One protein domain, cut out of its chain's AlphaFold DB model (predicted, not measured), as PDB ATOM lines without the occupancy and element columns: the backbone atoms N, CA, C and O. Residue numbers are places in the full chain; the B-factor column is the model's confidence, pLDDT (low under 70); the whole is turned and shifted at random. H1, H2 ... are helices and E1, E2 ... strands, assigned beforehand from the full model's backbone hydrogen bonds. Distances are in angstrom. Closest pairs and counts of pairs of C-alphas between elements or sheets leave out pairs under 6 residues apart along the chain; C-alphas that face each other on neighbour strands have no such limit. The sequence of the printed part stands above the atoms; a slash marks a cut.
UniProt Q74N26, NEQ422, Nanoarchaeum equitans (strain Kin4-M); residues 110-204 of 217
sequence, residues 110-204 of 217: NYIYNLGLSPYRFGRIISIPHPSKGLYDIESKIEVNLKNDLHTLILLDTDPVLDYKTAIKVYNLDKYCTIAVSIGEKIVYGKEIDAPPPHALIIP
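Overview. This is residues 110 to 204 of the 217 residues of the protein "NEQ422" of Nanoarchaeum equitans (strain Kin4-M) (UniProt Q74N26). A twisted sheet of five strands runs through the middle, with the short helix H3 over one face and the short helix H1 over the other. The longest helix, H2, only grazes the sheet, near the ends of the strands where E2 begins and E5 ends. The printed part has 95 residues, with three named helices and five named strands in the order H1 E1 H2 E2 H3 E3 E4 E5; the sheet is mixed, in the order E1 E2 E5 E3 E4. The class is mixed, helices and strands, with under half of the residues in named elements. The whole is compact, with a radius of gyration of the C-alphas of 12.5 A and spans of 31 by 31 by 20 A.

Arrangement. In the sheet, E2, residues 152 to 156, and E5, residues 199 to 203, are antiparallel inner strands at 159 degrees, with N 154 and O 201 2.8 A apart. On the other side of E2 is the edge strand E1, residues 126 to 128, parallel to it at 27 degrees, with N 128 and O 155 2.8 A apart. E3, residues 179 to 182, is antiparallel to E5 at 158 degrees, with N 181 and O 200 2.9 A apart. E3 and the edge strand E4, residues 188 to 190, form a hairpin, antiparallel at 165 degrees, with N 180 and O 190 2.8 A apart. From edge to edge the strands' lines turn by 83 degrees. H3, residues 164 to 170, is on the sheet at a height of 9.4 A, over E5 and only just over E2, on which 3 of its C-alphas fall; it runs slantwise to the strands, at 50 degrees to E5 on the local plane. Its closest C-alphas to E5 are those of Tyr 164 and His 199, 6.0 A apart. H1, residues 110 to 115, is on the opposite face at a height of 9.7 A, only just over E3, on which 3 of its C-alphas fall, and slantwise at 43 degrees to E3 on the local plane. H2, residues 139 to 147, only grazes the sheet with residues 141 to 146; its closest C-alpha pair with E2 is Ile 142 and Thr 152, 6.4 A. E1, H2 and E2 form a strand-helix-strand unit, two parallel neighbour strands with a helix between along the chain; E2, H3 and E3 form a split one, with E5 between the strands in the sheet. Both crossovers are right-handed. Every O i to N i+4 pair is within hydrogen-bond range in H2 and H3; in H1 0 of 2 are, beside 2 of 3 O i to N i+3 pairs.

Along the chain. H1 begins at C-alpha 110 (165.076, 230.466, 152.912). H2 measures 12.0 A from first to last C-alpha, E2 12.8 A and E5 13.7 A. E5 ends at C-alpha 203 (168.255, 214.665, 148.551).

Size, cuts and confidence. The C-alphas farthest apart are those of Lys 147 and Glu 185, 34.3 A. The printed part has no cut and no long link. The mean pLDDT of the printed part is 93.4, and no printed residue is under 70.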
ATOM      1  N   ASN A 110     166.406 229.969 152.581       90.88
ATOM      2  CA  ASN A 110     165.076 230.466 152.912       90.88
ATOM      3  C   ASN A 110     164.029 229.975 151.903       90.88
ATOM      4  O   ASN A 110     162.906 229.655 152.281       90.88
ATOM      5  N   TYR A 111     164.405 229.884 150.627       89.31
ATOM      6  CA  TYR A 111     163.498 229.521 149.546       89.31
ATOM      7  C   TYR A 111     163.275 228.014 149.403       89.31
ATOM      8  O   TYR A 111     162.175 227.609 149.027       89.31
ATOM      9  N   ILE A 112     164.267 227.175 149.718       89.50
ATOM     10  CA  ILE A 112     164.094 225.715 149.662       89.50
ATOM     11  C   ILE A 112     163.163 225.190 150.758       89.50
ATOM     12  O   ILE A 112     162.576 224.124 150.608       89.50
ATOM     13  N   TYR A 113     162.960 225.938 151.843       89.00
ATOM     14  CA  TYR A 113     161.991 225.551 152.873       89.00
ATOM     15  C   TYR A 113     160.538 225.633 152.384       89.00
ATOM     16  O   TYR A 113     159.665 224.989 152.958       89.00
ATOM     17  N   ASN A 114     160.279 226.311 151.260       87.06
ATOM     18  CA  ASN A 114     158.969 226.276 150.604       87.06
ATOM     19  C   ASN A 114     158.610 224.883 150.061       87.06
ATOM     20  O   ASN A 114     157.445 224.638 149.763       87.06
ATOM     21  N   LEU A 115     159.577 223.961 149.967       87.88
ATOM     22  CA  LEU A 115     159.317 222.558 149.654       87.88
ATOM     23  C   LEU A 115     158.699 221.784 150.838       87.88
ATOM     24  O   LEU A 115     158.501 220.579 150.732       87.88
ATOM     25  N   GLY A 116     158.437 222.427 151.982       90.75
ATOM     26  CA  GLY A 116     157.813 221.800 153.152       90.75
ATOM     27  C   GLY A 116     158.729 220.875 153.956       90.75
ATOM     28  O   GLY A 116     158.294 220.310 154.958       90.75
ATOM     29  N   LEU A 117     159.998 220.737 153.557       93.06
ATOM     30  CA  LEU A 117     161.018 220.033 154.334       93.06
ATOM     31  C   LEU A 117     161.366 220.810 155.597       93.06
ATOM     32  O   LEU A 117     161.547 222.030 155.560       93.06
ATOM     33  N   SER A 118     161.524 220.093 156.706       92.81
ATOM     34  CA  SER A 118     161.880 220.701 157.981       92.81
ATOM     35  C   SER A 118     163.271 221.347 157.918       92.81
ATOM     36  O   SER A 118     164.258 220.643 157.680       92.81
ATOM     37  N   PRO A 119     163.404 222.656 158.218       93.06
ATOM     38  CA  PRO A 119     164.706 223.323 158.281       93.06
ATOM     39  C   PRO A 119     165.673 222.659 159.270       93.06
ATOM     40  O   PRO A 119     166.872 222.594 159.018       93.06
ATOM     41  N   TYR A 120     165.144 222.106 160.367       93.94
ATOM     42  CA  TYR A 120     165.917 221.418 161.407       93.94
ATOM     43  C   TYR A 120     166.479 220.065 160.968       93.94
ATOM     44  O   TYR A 120     167.299 219.486 161.675       93.94
ATOM     45  N   ARG A 121     166.026 219.546 159.823       95.81
ATOM     46  CA  ARG A 121     166.457 218.258 159.282       95.81
ATOM     47  C   ARG A 121     167.387 218.408 158.090       95.81
ATOM     48  O   ARG A 121     167.639 217.426 157.414       95.81
ATOM     49  N   PHE A 122     167.921 219.594 157.809       96.69
ATOM     50  CA  PHE A 122     169.018 219.722 156.852       96.69
ATOM     51  C   PHE A 122     170.358 219.442 157.532       96.69
ATOM     52  O   PHE A 122     170.681 220.022 158.566       96.69
ATOM     53  N   GLY A 123     171.130 218.534 156.939       97.12
ATOM     54  CA  GLY A 123     172.470 218.183 157.387       97.12
ATOM     55  C   GLY A 123     173.544 219.037 156.728       97.12
ATOM     56  O   GLY A 123     173.331 220.193 156.359       97.12
ATOM     57  N   ARG A 124     174.731 218.451 156.554       95.38
ATOM     58  CA  ARG A 124     175.848 219.134 155.900       95.38
ATOM     59  C   ARG A 124     175.471 219.508 154.466       95.38
ATOM     60  O   ARG A 124     175.140 218.632 153.669       95.38
ATOM     61  N   ILE A 125     175.603 220.790 154.134       96.62
ATOM     62  CA  ILE A 125     175.478 221.299 152.764       96.62
ATOM     63  C   ILE A 125     176.719 220.885 151.967       96.62
ATOM     64  O   ILE A 125     177.849 220.951 152.465       96.62
ATOM     65  N   ILE A 126     176.508 220.439 150.734       96.06
ATOM     66  CA  ILE A 126     177.562 219.996 149.819       96.06
ATOM     67  C   ILE A 126     177.636 220.986 148.661       96.06
ATOM     68  O   ILE A 126     176.604 221.350 148.116       96.06
ATOM     69  N   SER A 127     178.839 221.380 148.253       93.44
ATOM     70  CA  SER A 127     179.056 222.117 147.003       93.44
ATOM     71  C   SER A 127     179.782 221.222 146.009       93.44
ATOM     72  O   SER A 127     180.764 220.566 146.373       93.44
ATOM     73  N   ILE A 128     179.293 221.185 144.774       93.12
ATOM     74  CA  ILE A 128     179.832 220.360 143.695       93.12
ATOM     75  C   ILE A 128     180.403 221.270 142.611       93.12
ATOM     76  O   ILE A 128     179.639 222.014 141.994       93.12
ATOM     77  N   PRO A 129     181.717 221.205 142.342       91.06
ATOM     78  CA  PRO A 129     182.302 221.950 141.244       91.06
ATOM     79  C   PRO A 129     181.953 221.309 139.899       91.06
ATOM     80  O   PRO A 129     181.627 220.119 139.802       91.06
ATOM     81  N   HIS A 130     182.070 222.102 138.840       93.56
ATOM     82  CA  HIS A 130     181.896 221.629 137.481       93.56
ATOM     83  C   HIS A 130     182.893 220.483 137.198       93.56
ATOM     84  O   HIS A 130     184.066 220.618 137.553       93.56
ATOM     85  N   PRO A 131     182.495 219.379 136.532       92.12
ATOM     86  CA  PRO A 131     183.363 218.214 136.308       92.12
ATOM     87  C   PRO A 131     184.694 218.516 135.604       92.12
ATOM     88  O   PRO A 131     185.666 217.783 135.767       92.12
ATOM     89  N   SER A 132     184.772 219.621 134.855       91.94
ATOM     90  CA  SER A 132     186.027 220.107 134.258       91.94
ATOM     91  C   SER A 132     187.088 220.518 135.289       91.94
ATOM     92  O   SER A 132     188.264 220.569 134.948       91.94
ATOM     93  N   LYS A 133     186.695 220.790 136.539       90.38
ATOM     94  CA  LYS A 133     187.579 221.093 137.677       90.38
ATOM     95  C   LYS A 133     187.960 219.838 138.480       90.38
ATOM     96  O   LYS A 133     188.609 219.949 139.518       90.38
ATOM     97  N   GLY A 134     187.557 218.656 138.012       89.00
ATOM     98  CA  GLY A 134     187.750 217.376 138.688       89.00
ATOM     99  C   GLY A 134     186.489 216.865 139.386       89.00
ATOM    100  O   GLY A 134     185.527 217.600 139.608       89.00
ATOM    101  N   LEU A 135     186.502 215.574 139.725       88.06
ATOM    102  CA  LEU A 135     185.409 214.908 140.431       88.06
ATOM    103  C   LEU A 135     185.654 214.921 141.937       88.06
ATOM    104  O   LEU A 135     186.765 214.678 142.404       88.06
ATOM    105  N   TYR A 136     184.589 215.178 142.688       86.56
ATOM    106  CA  TYR A 136     184.615 215.225 144.144       86.56
ATOM    107  C   TYR A 136     183.823 214.065 144.729       86.56
ATOM    108  O   TYR A 136     182.728 213.755 144.263       86.56
ATOM    109  N   ASP A 137     184.345 213.460 145.796       87.81
ATOM    110  CA  ASP A 137     183.554 212.519 146.582       87.81
ATOM    111  C   ASP A 137     182.447 213.280 147.328       87.81
ATOM    112  O   ASP A 137     182.690 214.107 148.226       87.81
ATOM    113  N   ILE A 138     181.220 213.022 146.888       93.56
ATOM    114  CA  ILE A 138     179.990 213.555 147.467       93.56
ATOM    115  C   ILE A 138     179.142 212.456 148.099       93.56
ATOM    116  O   ILE A 138     178.350 212.750 148.990       93.56
ATOM    117  N   GLU A 139     179.316 211.204 147.671       93.62
ATOM    118  CA  GLU A 139     178.492 210.081 148.109       93.62
ATOM    119  C   GLU A 139     178.696 209.841 149.599       93.62
ATOM    120  O   GLU A 139     177.726 209.811 150.351       93.62
ATOM    121  N   SER A 140     179.950 209.807 150.058       94.31
ATOM    122  CA  SER A 140     180.247 209.636 151.485       94.31
ATOM    123  C   SER A 140     179.588 210.711 152.358       94.31
ATOM    124  O   SER A 140     179.145 210.425 153.470       94.31
ATOM    125  N   LYS A 141     179.461 211.942 151.849       95.81
ATOM    126  CA  LYS A 141     178.830 213.069 152.554       95.81
ATOM    127  C   LYS A 141     177.303 212.958 152.560       95.81
ATOM    128  O   LYS A 141     176.696 213.216 153.598       95.81
ATOM    129  N   ILE A 142     176.697 212.558 151.440       97.38
ATOM    130  CA  ILE A 142     175.250 212.307 151.334       97.38
ATOM    131  C   ILE A 142     174.854 211.172 152.285       97.38
ATOM    132  O   ILE A 142     173.927 211.325 153.078       97.38
ATOM    133  N   GLU A 143     175.606 210.069 152.279       96.75
ATOM    134  CA  GLU A 143     175.351 208.906 153.134       96.75
ATOM    135  C   GLU A 143     175.435 209.240 154.628       96.75
ATOM    136  O   GLU A 143     174.661 208.714 155.427       96.75
ATOM    137  N   VAL A 144     176.342 210.137 155.033       97.62
ATOM    138  CA  VAL A 144     176.404 210.614 156.424       97.62
ATOM    139  C   VAL A 144     175.119 211.346 156.811       97.62
ATOM    140  O   VAL A 144     174.583 211.076 157.885       97.62
ATOM    141  N   ASN A 145     174.598 212.229 155.957       98.25
ATOM    142  CA  ASN A 145     173.336 212.918 156.236       98.25
ATOM    143  C   ASN A 145     172.166 211.923 156.299       98.25
ATOM    144  O   ASN A 145     171.425 211.915 157.283       98.25
ATOM    145  N   LEU A 146     172.045 211.025 155.317       97.69
ATOM    146  CA  LEU A 146     170.963 210.034 155.260       97.69
ATOM    147  C   LEU A 146     170.956 209.096 156.475       97.69
ATOM    148  O   LEU A 146     169.898 208.854 157.053       97.69
ATOM    149  N   LYS A 147     172.127 208.614 156.914       97.69
ATOM    150  CA  LYS A 147     172.259 207.772 158.120       97.69
ATOM    151  C   LYS A 147     171.808 208.470 159.401       97.69
ATOM    152  O   LYS A 147     171.412 207.790 160.341       97.69
ATOM    153  N   ASN A 148     171.871 209.800 159.436       97.69
ATOM    154  CA  ASN A 148     171.432 210.615 160.568       97.69
ATOM    155  C   ASN A 148     170.020 211.189 160.375       97.69
ATOM    156  O   ASN A 148     169.615 212.061 161.135       97.69
ATOM    157  N   ASP A 149     169.272 210.697 159.384       96.75
ATOM    158  CA  ASP A 149     167.910 211.142 159.082       96.75
ATOM    159  C   ASP A 149     167.821 212.640 158.710       96.75
ATOM    160  O   ASP A 149     166.864 213.343 159.051       96.75
ATOM    161  N   LEU A 150     168.842 213.122 157.983       98.12
ATOM    162  CA  LEU A 150     168.986 214.504 157.521       98.12
ATOM    163  C   LEU A 150     168.904 214.622 155.988       98.12
ATOM    164  O   LEU A 150     169.544 213.875 155.246       98.12
ATOM    165  N   HIS A 151     168.150 215.606 155.502       97.38
ATOM    166  CA  HIS A 151     168.145 216.058 154.114       97.38
ATOM    167  C   HIS A 151     169.489 216.691 153.740       97.38
ATOM    168  O   HIS A 151     170.163 217.322 154.555       97.38
ATOM    169  N   THR A 152     169.853 216.576 152.469       98.00
ATOM    170  CA  THR A 152     171.076 217.158 151.920       98.00
ATOM    171  C   THR A 152     170.720 218.220 150.895       98.00
ATOM    172  O   THR A 152     170.069 217.913 149.900       98.00
ATOM    173  N   LEU A 153     171.181 219.453 151.117       97.56
ATOM    174  CA  LEU A 153     171.249 220.475 150.075       97.56
ATOM    175  C   LEU A 153     172.591 220.356 149.352       97.56
ATOM    176  O   LEU A 153     173.650 220.341 149.985       97.56
ATOM    177  N   ILE A 154     172.529 220.313 148.028       97.31
ATOM    178  CA  ILE A 154     173.677 220.239 147.139       97.31
ATOM    179  C   ILE A 154     173.673 221.482 146.244       97.31
ATOM    180  O   ILE A 154     172.787 221.661 145.408       97.31
ATOM    181  N   LEU A 155     174.670 222.340 146.420       95.81
ATOM    182  CA  LEU A 155     174.926 223.515 145.594       95.81
ATOM    183  C   LEU A 155     175.748 223.108 144.367       95.81
ATOM    184  O   LEU A 155     176.699 222.330 144.488       95.81
ATOM    185  N   LEU A 156     175.391 223.634 143.196       95.19
ATOM    186  CA  LEU A 156     176.094 223.371 141.940       95.19
ATOM    187  C   LEU A 156     176.930 224.583 141.530       95.19
ATOM    188  O   LEU A 156     176.571 225.722 141.824       95.19
ATOM    189  N   ASP A 157     178.046 224.318 140.856       92.44
ATOM    190  CA  ASP A 157     178.953 225.349 140.353       92.44
ATOM    191  C   ASP A 157     178.239 226.351 139.437       92.44
ATOM    192  O   ASP A 157     177.398 225.989 138.607       92.44
ATOM    193  N   THR A 158     178.596 227.620 139.578       88.69
ATOM    194  CA  THR A 158     178.022 228.729 138.808       88.69
ATOM    195  C   THR A 158     178.973 229.251 137.742       88.69
ATOM    196  O   THR A 158     178.527 229.983 136.862       88.69
ATOM    197  N   ASP A 159     180.254 228.874 137.791       85.38
ATOM    198  CA  ASP A 159     181.247 229.288 136.802       85.38
ATOM    199  C   ASP A 159     182.411 228.277 136.672       85.38
ATOM    200  O   ASP A 159     183.334 228.293 137.493       85.38
ATOM    201  N   PRO A 160     182.414 227.387 135.657       89.62
ATOM    202  CA  PRO A 160     181.366 227.218 134.652       89.62
ATOM    203  C   PRO A 160     180.057 226.721 135.267       89.62
ATOM    204  O   PRO A 160     180.065 225.925 136.204       89.62
ATOM    205  N   VAL A 161     178.930 227.162 134.706       91.31
ATOM    206  CA  VAL A 161     177.597 226.760 135.170       91.31
ATOM    207  C   VAL A 161     177.413 225.247 135.027       91.31
ATOM    208  O   VAL A 161     177.506 224.710 133.924       91.31
ATOM    209  N   LEU A 162     177.100 224.570 136.132       94.69
ATOM    210  CA  LEU A 162     176.734 223.156 136.171       94.69
ATOM    211  C   LEU A 162     175.211 223.011 136.293       94.69
ATOM    212  O   LEU A 162     174.613 223.385 137.302       94.69
ATOM    213  N   ASP A 163     174.563 222.449 135.272       95.38
ATOM    214  CA  ASP A 163     173.131 222.160 135.324       95.38
ATOM    215  C   ASP A 163     172.816 220.871 136.107       95.38
ATOM    216  O   ASP A 163     173.652 219.973 136.252       95.38
ATOM    217  N   TYR A 164     171.577 220.766 136.601       96.56
ATOM    218  CA  TYR A 164     171.163 219.653 137.452       96.56
ATOM    219  C   TYR A 164     171.188 218.296 136.736       96.56
ATOM    220  O   TYR A 164     171.496 217.292 137.375       96.56
ATOM    221  N   LYS A 165     170.904 218.234 135.425       96.88
ATOM    222  CA  LYS A 165     170.883 216.966 134.673       96.88
ATOM    223  C   LYS A 165     172.297 216.428 134.520       96.88
ATOM    224  O   LYS A 165     172.538 215.242 134.755       96.88
ATOM    225  N   THR A 166     173.240 217.305 134.181       96.38
ATOM    226  CA  THR A 166     174.663 216.964 134.120       96.38
ATOM    227  C   THR A 166     175.176 216.527 135.490       96.38
ATOM    228  O   THR A 166     175.821 215.482 135.581       96.38
ATOM    229  N   ALA A 167     174.840 217.254 136.562       96.69
ATOM    230  CA  ALA A 167     175.225 216.881 137.923       96.69
ATOM    231  C   ALA A 167     174.674 215.502 138.330       96.69
ATOM    232  O   ALA A 167     175.438 214.658 138.799       96.69
ATOM    233  N   ILE A 168     173.382 215.239 138.096       96.62
ATOM    234  CA  ILE A 168     172.755 213.949 138.414       96.62
ATOM    235  C   ILE A 168     173.466 212.804 137.695       96.62
ATOM    236  O   ILE A 168     173.821 211.815 138.330       96.62
ATOM    237  N   LYS A 169     173.725 212.961 136.393       96.31
ATOM    238  CA  LYS A 169     174.361 211.930 135.570       96.31
ATOM    239  C   LYS A 169     175.810 211.661 135.979       96.31
ATOM    240  O   LYS A 169     176.205 210.507 136.096       96.31
ATOM    241  N   VAL A 170     176.617 212.709 136.153       95.69
ATOM    242  CA  VAL A 170     178.058 212.568 136.434       95.69
ATOM    243  C   VAL A 170     178.300 211.966 137.812       95.69
ATOM    244  O   VAL A 170     179.214 211.162 137.976       95.69
ATOM    245  N   TYR A 171     177.473 212.336 138.787       94.69
ATOM    246  CA  TYR A 171     177.627 211.897 140.168       94.69
ATOM    247  C   TYR A 171     176.674 210.760 140.568       94.69
ATOM    248  O   TYR A 171     176.606 210.420 141.749       94.69
ATOM    249  N   ASN A 172     175.967 210.157 139.602       94.81
ATOM    250  CA  ASN A 172     175.060 209.021 139.805       94.81
ATOM    251  C   ASN A 172     174.045 209.273 140.941       94.81
ATOM    252  O   ASN A 172     173.886 208.458 141.853       94.81
ATOM    253  N   LEU A 173     173.429 210.463 140.940       95.75
ATOM    254  CA  LEU A 173     172.496 210.910 141.988       95.75
ATOM    255  C   LEU A 173     171.059 210.425 141.762       95.75
ATOM    256  O   LEU A 173     170.209 210.575 142.637       95.75
ATOM    257  N   ASP A 174     170.779 209.833 140.609       94.06
ATOM    258  CA  ASP A 174     169.507 209.200 140.252       94.06
ATOM    259  C   ASP A 174     169.211 207.942 141.081       94.06
ATOM    260  O   ASP A 174     168.055 207.537 141.192       94.06
ATOM    261  N   LYS A 175     170.223 207.364 141.745       94.81
ATOM    262  CA  LYS A 175     170.022 206.294 142.737       94.81
ATOM    263  C   LYS A 175     169.302 206.757 144.011       94.81
ATOM    264  O   LYS A 175     168.807 205.920 144.764       94.81
ATOM    265  N   TYR A 176     169.270 208.063 144.276       95.19
ATOM    266  CA  TYR A 176     168.542 208.668 145.391       95.19
ATOM    267  C   TYR A 176     167.225 209.274 144.905       95.19
ATOM    268  O   TYR A 176     167.065 209.557 143.718       95.19
ATOM    269  N   CYS A 177     166.302 209.585 145.826       93.56
ATOM    270  CA  CYS A 177     165.299 210.578 145.462       93.56
ATOM    271  C   CYS A 177     165.976 211.946 145.377       93.56
ATOM    272  O   CYS A 177     166.394 212.492 146.394       93.56
ATOM    273  N   THR A 178     166.084 212.483 144.169       95.94
ATOM    274  CA  THR A 178     166.740 213.763 143.918       95.94
ATOM    275  C   THR A 178     165.727 214.763 143.382       95.94
ATOM    276  O   THR A 178     164.997 214.485 142.432       95.94
ATOM    277  N   ILE A 179     165.681 215.936 144.006       95.31
ATOM    278  CA  ILE A 179     164.811 217.047 143.630       95.31
ATOM    279  C   ILE A 179     165.696 218.149 143.067       95.31
ATOM    280  O   ILE A 179     166.583 218.650 143.757       95.31
ATOM    281  N   ALA A 180     165.452 218.529 141.820       95.81
ATOM    282  CA  ALA A 180     166.090 219.677 141.210       95.81
ATOM    283  C   ALA A 180     165.413 220.966 141.671       95.81
ATOM    284  O   ALA A 180     164.193 221.012 141.832       95.81
ATOM    285  N   VAL A 181     166.211 222.013 141.861       94.44
ATOM    286  CA  VAL A 181     165.754 223.358 142.215       94.44
ATOM    287  C   VAL A 181     166.434 224.361 141.288       94.44
ATOM    288  O   VAL A 181     167.656 224.360 141.177       94.44
ATOM    289  N   SER A 182     165.665 225.230 140.639       92.94
ATOM    290  CA  SER A 182     166.160 226.430 139.957       92.94
ATOM    291  C   SER A 182     165.973 227.646 140.852       92.94
ATOM    292  O   SER A 182     164.933 227.803 141.499       92.94
ATOM    293  N   ILE A 183     167.016 228.472 140.910       87.19
ATOM    294  CA  ILE A 183     167.137 229.615 141.806       87.19
ATOM    295  C   ILE A 183     167.212 230.888 140.962       87.19
ATOM    296  O   ILE A 183     168.120 231.064 140.155       87.19
ATOM    297  N   GLY A 184     166.282 231.813 141.173       84.19
ATOM    298  CA  GLY A 184     166.265 233.093 140.474       84.19
ATOM    299  C   GLY A 184     164.986 233.865 140.759       84.19
ATOM    300  O   GLY A 184     164.417 233.765 141.849       84.19
ATOM    301  N   GLU A 185     164.499 234.596 139.753       83.50
ATOM    302  CA  GLU A 185     163.234 235.339 139.833       83.50
ATOM    303  C   GLU A 185     162.087 234.466 140.353       83.50
ATOM    304  O   GLU A 185     161.324 234.862 141.236       83.50
ATOM    305  N   LYS A 186     162.005 233.234 139.844       85.62
ATOM    306  CA  LYS A 186     161.119 232.189 140.347       85.62
ATOM    307  C   LYS A 186     161.960 231.058 140.909       85.62
ATOM    308  O   LYS A 186     163.029 230.756 140.396       85.62
ATOM    309  N   ILE A 187     161.438 230.442 141.963       87.56
ATOM    310  CA  ILE A 187     162.002 229.209 142.503       87.56
ATOM    311  C   ILE A 187     161.136 228.089 141.961       87.56
ATOM    312  O   ILE A 187     159.931 228.075 142.211       87.56
ATOM    313  N   VAL A 188     161.740 227.205 141.178       91.62
ATOM    314  CA  VAL A 188     161.060 226.064 140.560       91.62
ATOM    315  C   VAL A 188     161.724 224.809 141.085       91.62
ATOM    316  O   VAL A 188     162.948 224.730 141.086       91.62
ATOM    317  N   TYR A 189     160.936 223.840 141.534       92.44
ATOM    318  CA  TYR A 189     161.458 222.579 142.042       92.44
ATOM    319  C   TYR A 189     160.638 221.390 141.547       92.44
ATOM    320  O   TYR A 189     159.446 221.516 141.270       92.44
ATOM    321  N   GLY A 190     161.283 220.233 141.440       91.62
ATOM    322  CA  GLY A 190     160.659 218.997 140.976       91.62
ATOM    323  C   GLY A 190     161.688 217.920 140.648       91.62
ATOM    324  O   GLY A 190     162.890 218.168 140.709       91.62
ATOM    325  N   LYS A 191     161.226 216.715 140.285       90.56
ATOM    326  CA  LYS A 191     162.116 215.649 139.775       90.56
ATOM    327  C   LYS A 191     162.786 216.067 138.466       90.56
ATOM    328  O   LYS A 191     163.974 215.847 138.268       90.56
ATOM    329  N   GLU A 192     162.015 216.733 137.616       92.44
ATOM    330  CA  GLU A 192     162.498 217.436 136.439       92.44
ATOM    331  C   GLU A 192     161.928 218.849 136.456       92.44
ATOM    332  O   GLU A 192     160.766 219.061 136.807       92.44
ATOM    333  N   ILE A 193     162.763 219.813 136.093       93.94
ATOM    334  CA  ILE A 193     162.391 221.221 136.002       93.94
ATOM    335  C   ILE A 193     162.734 221.760 134.615       93.94
ATOM    336  O   ILE A 193     163.778 221.415 134.047       93.94
ATOM    337  N   ASP A 194     161.852 222.616 134.104       93.31
ATOM    338  CA  ASP A 194     162.075 223.461 132.931       93.31
ATOM    339  C   ASP A 194     162.295 224.903 133.401       93.31
ATOM    340  O   ASP A 194     161.386 225.733 133.453       93.31
ATOM    341  N   ALA A 195     163.503 225.153 133.894       91.69
ATOM    342  CA  ALA A 195     163.925 226.449 134.393       91.69
ATOM    343  C   ALA A 195     165.440 226.602 134.179       91.69
ATOM    344  O   ALA A 195     166.158 225.600 134.162       91.69
ATOM    345  N   PRO A 196     165.939 227.831 133.971       90.75
ATOM    346  CA  PRO A 196     167.359 228.058 133.758       90.75
ATOM    347  C   PRO A 196     168.157 227.954 135.071       90.75
ATOM    348  O   PRO A 196     167.591 228.099 136.160       90.75
ATOM    349  N   PRO A 197     169.484 227.770 134.987       89.50
ATOM    350  CA  PRO A 197     170.374 227.893 136.138       89.50
ATOM    351  C   PRO A 197     170.386 229.330 136.716       89.50
ATOM    352  O   PRO A 197     169.992 230.277 136.025       89.50
ATOM    353  N   PRO A 198     170.906 229.531 137.945       90.75
ATOM    354  CA  PRO A 198     171.592 228.546 138.788       90.75
ATOM    355  C   PRO A 198     170.674 227.452 139.340       90.75
ATOM    356  O   PRO A 198     169.508 227.685 139.661       90.75
ATOM    357  N   HIS A 199     171.225 226.243 139.433       94.00
ATOM    358  CA  HIS A 199     170.535 225.065 139.940       94.00
ATOM    359  C   HIS A 199     171.126 224.603 141.278       94.00
ATOM    360  O   HIS A 199     172.308 224.796 141.558       94.00
ATOM    361  N   ALA A 200     170.304 223.940 142.079       95.62
ATOM    362  CA  ALA A 200     170.699 223.151 143.236       95.62
ATOM    363  C   ALA A 200     169.959 221.808 143.210       95.62
ATOM    364  O   ALA A 200     168.981 221.635 142.475       95.62
ATOM    365  N   LEU A 201     170.419 220.858 144.015       96.81
ATOM    366  CA  LEU A 201     169.750 219.579 144.229       96.81
ATOM    367  C   LEU A 201     169.432 219.397 145.712       96.81
ATOM    368  O   LEU A 201     170.179 219.841 146.584       96.81
ATOM    369  N   ILE A 202     168.334 218.708 145.996       97.00
ATOM    370  CA  ILE A 202     167.975 218.271 147.341       97.00
ATOM    371  C   ILE A 202     167.802 216.758 147.325       97.00
ATOM    372  O   ILE A 202     167.062 216.223 146.502       97.00
ATOM    373  N   ILE A 203     168.463 216.085 148.263       97.12
ATOM    374  CA  ILE A 203     168.255 214.665 148.551       97.12
ATOM    375  C   ILE A 203     167.618 214.579 149.938       97.12
ATOM    376  O   ILE A 203     168.319 214.774 150.939       97.12
ATOM    377  N   PRO A 204     166.299 214.358 150.046       96.25
ATOM    378  CA  PRO A 204     165.661 214.249 151.339       96.25
ATOM    379  C   PRO A 204     166.018 212.916 152.014       96.25
ATOM    380  O   PRO A 204     166.051 211.867 151.374       96.25
TER     381      PRO A 204